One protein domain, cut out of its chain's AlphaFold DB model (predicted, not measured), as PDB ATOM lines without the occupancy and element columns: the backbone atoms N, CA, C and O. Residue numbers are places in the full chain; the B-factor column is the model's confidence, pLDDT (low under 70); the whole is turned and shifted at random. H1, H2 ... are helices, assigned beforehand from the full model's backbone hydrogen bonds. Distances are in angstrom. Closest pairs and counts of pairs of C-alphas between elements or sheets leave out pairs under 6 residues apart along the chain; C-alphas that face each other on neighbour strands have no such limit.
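Overview. This is residues 24 to 69 of the 133 residues of an uncharacterized protein of Planctomycetaceae bacterium (UniProt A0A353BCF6). What is the overall picture? H1, the longest helix, and H2 form a helical hairpin, and H3 packs on H2 about perpendicular to it; these three short helices make a small body. From it residues 59 to 69 stick out as an arm, of which 61 to 69 belong to H4. How much is printed, and how large is it? The printed part has 46 residues, with four named helices in the order H1, H2, H3, H4 and no named strand, and its class is all helix. It is only just compact, close to loose, with a radius of gyration of the C-alphas of 11.2 A, and its elongated outline spans 34 by 19 by 18 A.

Along the chain. Where is the longest helix? H1 holds residues 24 to 33 and measures 14.4 A from first to last C-alpha, beginning at C-alpha 24 at (333.084, 249.630, 304.385). Where are the other helices? H2 holds residues 38 to 44 and measures 10.0 A, and H3 holds residues 49 to 55 and measures 9.9 A. H4 holds residues 61 to 69 and measures 12.6 A, ending at C-alpha 69 at (327.494, 280.080, 299.498).

Arrangement. How does H1 stand to H2? They touch, and their closest C-alphas, those of Glu 33 and Val 41, are 6.4 A apart. They form a helical hairpin and run opposite ways at a steep tilt of 40 degrees. Where is H3? It touches H2, with the closest C-alphas, those of Thr 42 and Glu 49, 6.2 A apart, and their lines are about perpendicular at 90 degrees. H1 and H3 are near each other, with 6 pairs of C-alphas within 10 A. What of H4? It touches no helix and is apart from H1, H2 and H3. Are the helices' backbones well formed? In H1, H2, H3 and H4 every O i to N i+4 pair is within hydrogen-bond range.

Size, cuts and confidence. How far does it reach? The two C-alphas farthest apart, those of Gly 46 and Lys 69, are 34.4 A apart. Without residues 59 to 69, which stand free, the body of 35 residues spans 17 by 16 by 15 A. Are there cuts or long links? The printed part has no cut, and the links H1 to H2, H2 to H3 and H3 to H4 are tight. Where is confidence low? The mean pLDDT of the printed part is 76.8, and it is under 70 at residue 49, residues 51 to 65 and residue 69.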
ATOM      1  N   LEU A  24     334.545 249.474 304.372       87.62
ATOM      2  CA  LEU A  24     333.084 249.630 304.385       87.62
ATOM      3  C   LEU A  24     332.591 250.356 305.646       87.62
ATOM      4  O   LEU A  24     331.726 251.224 305.561       87.62
ATOM      5  N   ARG A  25     333.151 250.027 306.819       87.81
ATOM      6  CA  ARG A  25     332.828 250.725 308.072       87.81
ATOM      7  C   ARG A  25     333.255 252.190 308.016       87.81
ATOM      8  O   ARG A  25     332.498 253.030 308.477       87.81
ATOM      9  N   ALA A  26     334.429 252.475 307.455       82.81
ATOM     10  CA  ALA A  26     334.945 253.826 307.273       82.81
ATOM     11  C   ALA A  26     333.994 254.677 306.427       82.81
ATOM     12  O   ALA A  26     333.530 255.714 306.891       82.81
ATOM     13  N   THR A  27     333.628 254.193 305.237       84.50
ATOM     14  CA  THR A  27     332.692 254.895 304.350       84.50
ATOM     15  C   THR A  27     331.350 255.129 305.039       84.50
ATOM     16  O   THR A  27     330.840 256.246 305.022       84.50
ATOM     17  N   ARG A  28     330.813 254.115 305.733       89.12
ATOM     18  CA  ARG A  28     329.541 254.264 306.447       89.12
ATOM     19  C   ARG A  28     329.619 255.249 307.620       89.12
ATOM     20  O   ARG A  28     328.652 255.962 307.862       89.12
ATOM     21  N   ALA A  29     330.737 255.298 308.342       86.25
ATOM     22  CA  ALA A  29     330.937 256.263 309.421       86.25
ATOM     23  C   ALA A  29     330.956 257.703 308.882       86.25
ATOM     24  O   ALA A  29     330.272 258.558 309.435       86.25
ATOM     25  N   THR A  30     331.655 257.956 307.768       85.00
ATOM     26  CA  THR A  30     331.681 259.278 307.114       85.00
ATOM     27  C   THR A  30     330.298 259.720 306.633       85.00
ATOM     28  O   THR A  30     329.949 260.888 306.775       85.00
ATOM     29  N   GLU A  31     329.496 258.809 306.079       85.25
ATOM     30  CA  GLU A  31     328.110 259.114 305.699       85.25
ATOM     31  C   GLU A  31     327.264 259.507 306.914       85.25
ATOM     32  O   GLU A  31     326.568 260.516 306.878       85.25
ATOM     33  N   LEU A  32     327.353 258.739 308.005       87.62
ATOM     34  CA  LEU A  32     326.569 258.984 309.215       87.62
ATOM     35  C   LEU A  32     326.949 260.294 309.915       87.62
ATOM     36  O   LEU A  32     326.066 260.966 310.431       87.62
ATOM     37  N   GLU A  33     328.224 260.686 309.897       86.31
ATOM     38  CA  GLU A  33     328.692 261.978 310.432       86.31
ATOM     39  C   GLU A  33     328.057 263.191 309.729       86.31
ATOM     40  O   GLU A  33     328.014 264.284 310.289       86.31
ATOM     41  N   ARG A  34     327.534 263.024 308.505       84.31
ATOM     42  CA  ARG A  34     326.814 264.095 307.796       84.31
ATOM     43  C   ARG A  34     325.375 264.266 308.279       84.31
ATOM     44  O   ARG A  34     324.793 265.327 308.065       84.31
ATOM     45  N   GLU A  35     324.799 263.227 308.880       90.62
ATOM     46  CA  GLU A  35     323.390 263.172 309.285       90.62
ATOM     47  C   GLU A  35     323.210 263.250 310.808       90.62
ATOM     48  O   GLU A  35     322.196 263.756 311.287       90.62
ATOM     49  N   PHE A  36     324.190 262.771 311.579       88.81
ATOM     50  CA  PHE A  36     324.101 262.614 313.028       88.81
ATOM     51  C   PHE A  36     325.313 263.230 313.744       88.81
ATOM     52  O   PHE A  36     326.408 263.255 313.188       88.81
ATOM     53  N   PRO A  37     325.161 263.678 315.008       87.81
ATOM     54  CA  PRO A  37     326.282 264.183 315.798       87.81
ATOM     55  C   PRO A  37     327.393 263.142 316.000       87.81
ATOM     56  O   PRO A  37     327.113 261.974 316.284       87.81
ATOM     57  N   SER A  38     328.653 263.586 315.980       84.06
ATOM     58  CA  SER A  38     329.832 262.705 316.008       84.06
ATOM     59  C   SER A  38     329.897 261.760 317.212       84.06
ATOM     60  O   SER A  38     330.235 260.583 317.079       84.06
ATOM     61  N   HIS A  39     329.499 262.222 318.397       82.44
ATOM     62  CA  HIS A  39     329.483 261.390 319.607       82.44
ATOM     63  C   HIS A  39     328.500 260.202 319.511       82.44
ATOM     64  O   HIS A  39     328.710 259.159 320.129       82.44
ATOM     65  N   VAL A  40     327.434 260.328 318.711       86.44
ATOM     66  CA  VAL A  40     326.463 259.249 318.465       86.44
ATOM     67  C   VAL A  40     327.037 258.244 317.470       86.44
ATOM     68  O   VAL A  40     327.023 257.034 317.719       86.44
ATOM     69  N   VAL A  41     327.601 258.743 316.366       87.06
ATOM     70  CA  VAL A  41     328.190 257.908 315.310       87.06
ATOM     71  C   VAL A  41     329.372 257.107 315.849       87.06
ATOM     72  O   VAL A  41     329.468 255.908 315.599       87.06
ATOM     73  N   THR A  42     330.235 257.722 316.657       85.50
ATOM     74  CA  THR A  42     331.342 257.032 317.338       85.50
ATOM     75  C   THR A  42     330.872 255.944 318.302       85.50
ATOM     76  O   THR A  42     331.502 254.885 318.365       85.50
ATOM     77  N   GLY A  43     329.734 256.142 318.976       85.62
ATOM     78  CA  GLY A  43     329.069 255.111 319.774       85.62
ATOM     79  C   GLY A  43     328.644 253.896 318.938       85.62
ATOM     80  O   GLY A  43     328.939 252.759 319.305       85.62
ATOM     81  N   TRP A  44     328.019 254.112 317.777       88.19
ATOM     82  CA  TRP A  44     327.600 253.029 316.870       88.19
ATOM     83  C   TRP A  44     328.775 252.336 316.175       88.19
ATOM     84  O   TRP A  44     328.835 251.108 316.061       88.19
ATOM     85  N   CYS A  45     329.734 253.128 315.707       84.75
ATOM     86  CA  CYS A  45     330.901 252.682 314.964       84.75
ATOM     87  C   CYS A  45     332.092 252.346 315.870       84.75
ATOM     88  O   CYS A  45     333.173 252.056 315.349       84.75
ATOM     89  N   GLY A  46     331.913 252.289 317.194       82.31
ATOM     90  CA  GLY A  46     332.856 251.727 318.170       82.31
ATOM     91  C   GLY A  46     334.304 252.209 318.023       82.31
ATOM     92  O   GLY A  46     335.230 251.423 318.212       82.31
ATOM     93  N   HIS A  47     334.499 253.457 317.603       80.94
ATOM     94  CA  HIS A  47     335.798 254.104 317.433       80.94
ATOM     95  C   HIS A  47     335.767 255.467 318.116       80.94
ATOM     96  O   HIS A  47     334.711 256.079 318.220       80.94
ATOM     97  N   THR A  48     336.911 255.972 318.570       74.56
ATOM     98  CA  THR A  48     336.959 257.282 319.233       74.56
ATOM     99  C   THR A  48     336.849 258.430 318.225       74.56
ATOM    100  O   THR A  48     337.259 258.291 317.072       74.56
ATOM    101  N   GLU A  49     336.347 259.589 318.665       66.56
ATOM    102  CA  GLU A  49     336.252 260.801 317.827       66.56
ATOM    103  C   GLU A  49     337.615 261.249 317.293       66.56
ATOM    104  O   GLU A  49     337.718 261.722 316.167       66.56
ATOM    105  N   ARG A  50     338.688 261.049 318.070       72.69
ATOM    106  CA  ARG A  50     340.058 261.350 317.636       72.69
ATOM    107  C   ARG A  50     340.468 260.515 316.418       72.69
ATOM    108  O   ARG A  50     341.017 261.058 315.468       72.69
ATOM    109  N   ILE A  51     340.165 259.216 316.429       69.50
ATOM    110  CA  ILE A  51     340.436 258.316 315.297       69.50
ATOM    111  C   ILE A  51     339.562 258.701 314.099       69.50
ATOM    112  O   ILE A  51     340.030 258.654 312.965       69.50
ATOM    113  N   ALA A  52     338.316 259.119 314.341       65.88
ATOM    114  CA  ALA A  52     337.432 259.577 313.275       65.88
ATOM    115  C   ALA A  52     337.944 260.859 312.597       65.88
ATOM    116  O   ALA A  52     338.010 260.916 311.370       65.88
ATOM    117  N   LYS A  53     338.403 261.828 313.399       65.69
ATOM    118  CA  LYS A  53     339.079 263.053 312.950       65.69
ATOM    119  C   LYS A  53     340.311 262.775 312.094       65.69
ATOM    120  O   LYS A  53     340.485 263.402 311.058       65.69
ATOM    121  N   GLU A  54     341.165 261.854 312.537       65.69
ATOM    122  CA  GLU A  54     342.436 261.549 311.867       65.69
ATOM    123  C   GLU A  54     342.260 260.750 310.564       65.69
ATOM    124  O   GLU A  54     343.076 260.892 309.656       65.69
ATOM    125  N   HIS A  55     341.227 259.904 310.453       61.84
ATOM    126  CA  HIS A  55     341.136 258.922 309.365       61.84
ATOM    127  C   HIS A  55     339.943 259.070 308.415       61.84
ATOM    128  O   HIS A  55     339.993 258.488 307.331       61.84
ATOM    129  N   TYR A  56     338.887 259.802 308.783       61.19
ATOM    130  CA  TYR A  56     337.627 259.793 308.022       61.19
ATOM    131  C   TYR A  56     337.116 261.172 307.594       61.19
ATOM    132  O   TYR A  56     336.164 261.244 306.816       61.19
ATOM    133  N   TRP A  57     337.726 262.263 308.061       61.53
ATOM    134  CA  TRP A  57     337.344 263.618 307.663       61.53
ATOM    135  C   TRP A  57     338.053 264.021 306.374       61.53
ATOM    136  O   TRP A  57     339.139 264.594 306.384       61.53
ATOM    137  N   MET A  58     337.423 263.695 305.251       58.78
ATOM    138  CA  MET A  58     337.798 264.219 303.944       58.78
ATOM    139  C   MET A  58     336.835 265.337 303.560       58.78
ATOM    140  O   MET A  58     335.624 265.127 303.547       58.78
ATOM    141  N   THR A  59     337.376 266.504 303.222       57.94
ATOM    142  CA  THR A  59     336.618 267.591 302.599       57.94
ATOM    143  C   THR A  59     336.166 267.135 301.215       57.94
ATOM    144  O   THR A  59     336.999 266.688 300.423       57.94
ATOM    145  N   VAL A  60     334.870 267.220 300.914       64.94
ATOM    146  CA  VAL A  60     334.341 266.879 299.581       64.94
ATOM    147  C   VAL A  60     333.916 268.161 298.862       64.94
ATOM    148  O   VAL A  60     333.713 269.196 299.495       64.94
ATOM    149  N   GLU A  61     333.825 268.131 297.532       66.06
ATOM    150  CA  GLU A  61     333.495 269.302 296.705       66.06
ATOM    151  C   GLU A  61     332.192 269.986 297.152       66.06
ATOM    152  O   GLU A  61     332.088 271.211 297.155       66.06
ATOM    153  N   GLU A  62     331.208 269.223 297.634       66.50
ATOM    154  CA  GLU A  62     329.956 269.786 298.141       66.50
ATOM    155  C   GLU A  62     330.156 270.667 299.385       66.50
ATOM    156  O   GLU A  62     329.403 271.626 299.584       66.50
ATOM    157  N   ASP A  63     331.172 270.385 300.204       67.94
ATOM    158  CA  ASP A  63     331.517 271.196 301.373       67.94
ATOM    159  C   ASP A  63     332.133 272.534 300.944       67.94
ATOM    160  O   ASP A  63     331.800 273.578 301.513       67.94
ATOM    161  N   PHE A  64     332.937 272.539 299.874       68.94
ATOM    162  CA  PHE A  64     333.454 273.771 299.269       68.94
ATOM    163  C   PHE A  64     332.326 274.635 298.700       68.94
ATOM    164  O   PHE A  64     332.264 275.836 298.968       68.94
ATOM    165  N   GLN A  65     331.380 274.023 297.986       69.56
ATOM    166  CA  GLN A  65     330.223 274.729 297.429       69.56
ATOM    167  C   GLN A  65     329.315 275.319 298.522       69.56
ATOM    168  O   GLN A  65     328.779 276.418 298.359       69.56
ATOM    169  N   LYS A  66     329.142 274.626 299.656       70.31
ATOM    170  CA  LYS A  66     328.419 275.156 300.827       70.31
ATOM    171  C   LYS A  66     329.166 276.313 301.492       70.31
ATOM    172  O   LYS A  66     328.544 277.330 301.808       70.31
ATOM    173  N   ALA A  67     330.481 276.196 301.671       71.44
ATOM    174  CA  ALA A  67     331.299 277.262 302.241       71.44
ATOM    175  C   ALA A  67     331.255 278.529 301.369       71.44
ATOM    176  O   ALA A  67     331.001 279.615 301.881       71.44
ATOM    177  N   ALA A  68     331.374 278.380 300.046       75.69
ATOM    178  CA  ALA A  68     331.310 279.490 299.093       75.69
ATOM    179  C   ALA A  68     329.943 280.208 299.070       75.69
ATOM    180  O   ALA A  68     329.867 281.389 298.739       75.69
ATOM    181  N   LYS A  69     328.854 279.512 299.430       67.19
ATOM    182  CA  LYS A  69     327.494 280.080 299.498       67.19
ATOM    183  C   LYS A  69     327.170 280.742 300.836       67.19
ATOM    184  O   LYS A  69     326.189 281.486 300.916       67.19
TER     185      LYS A  69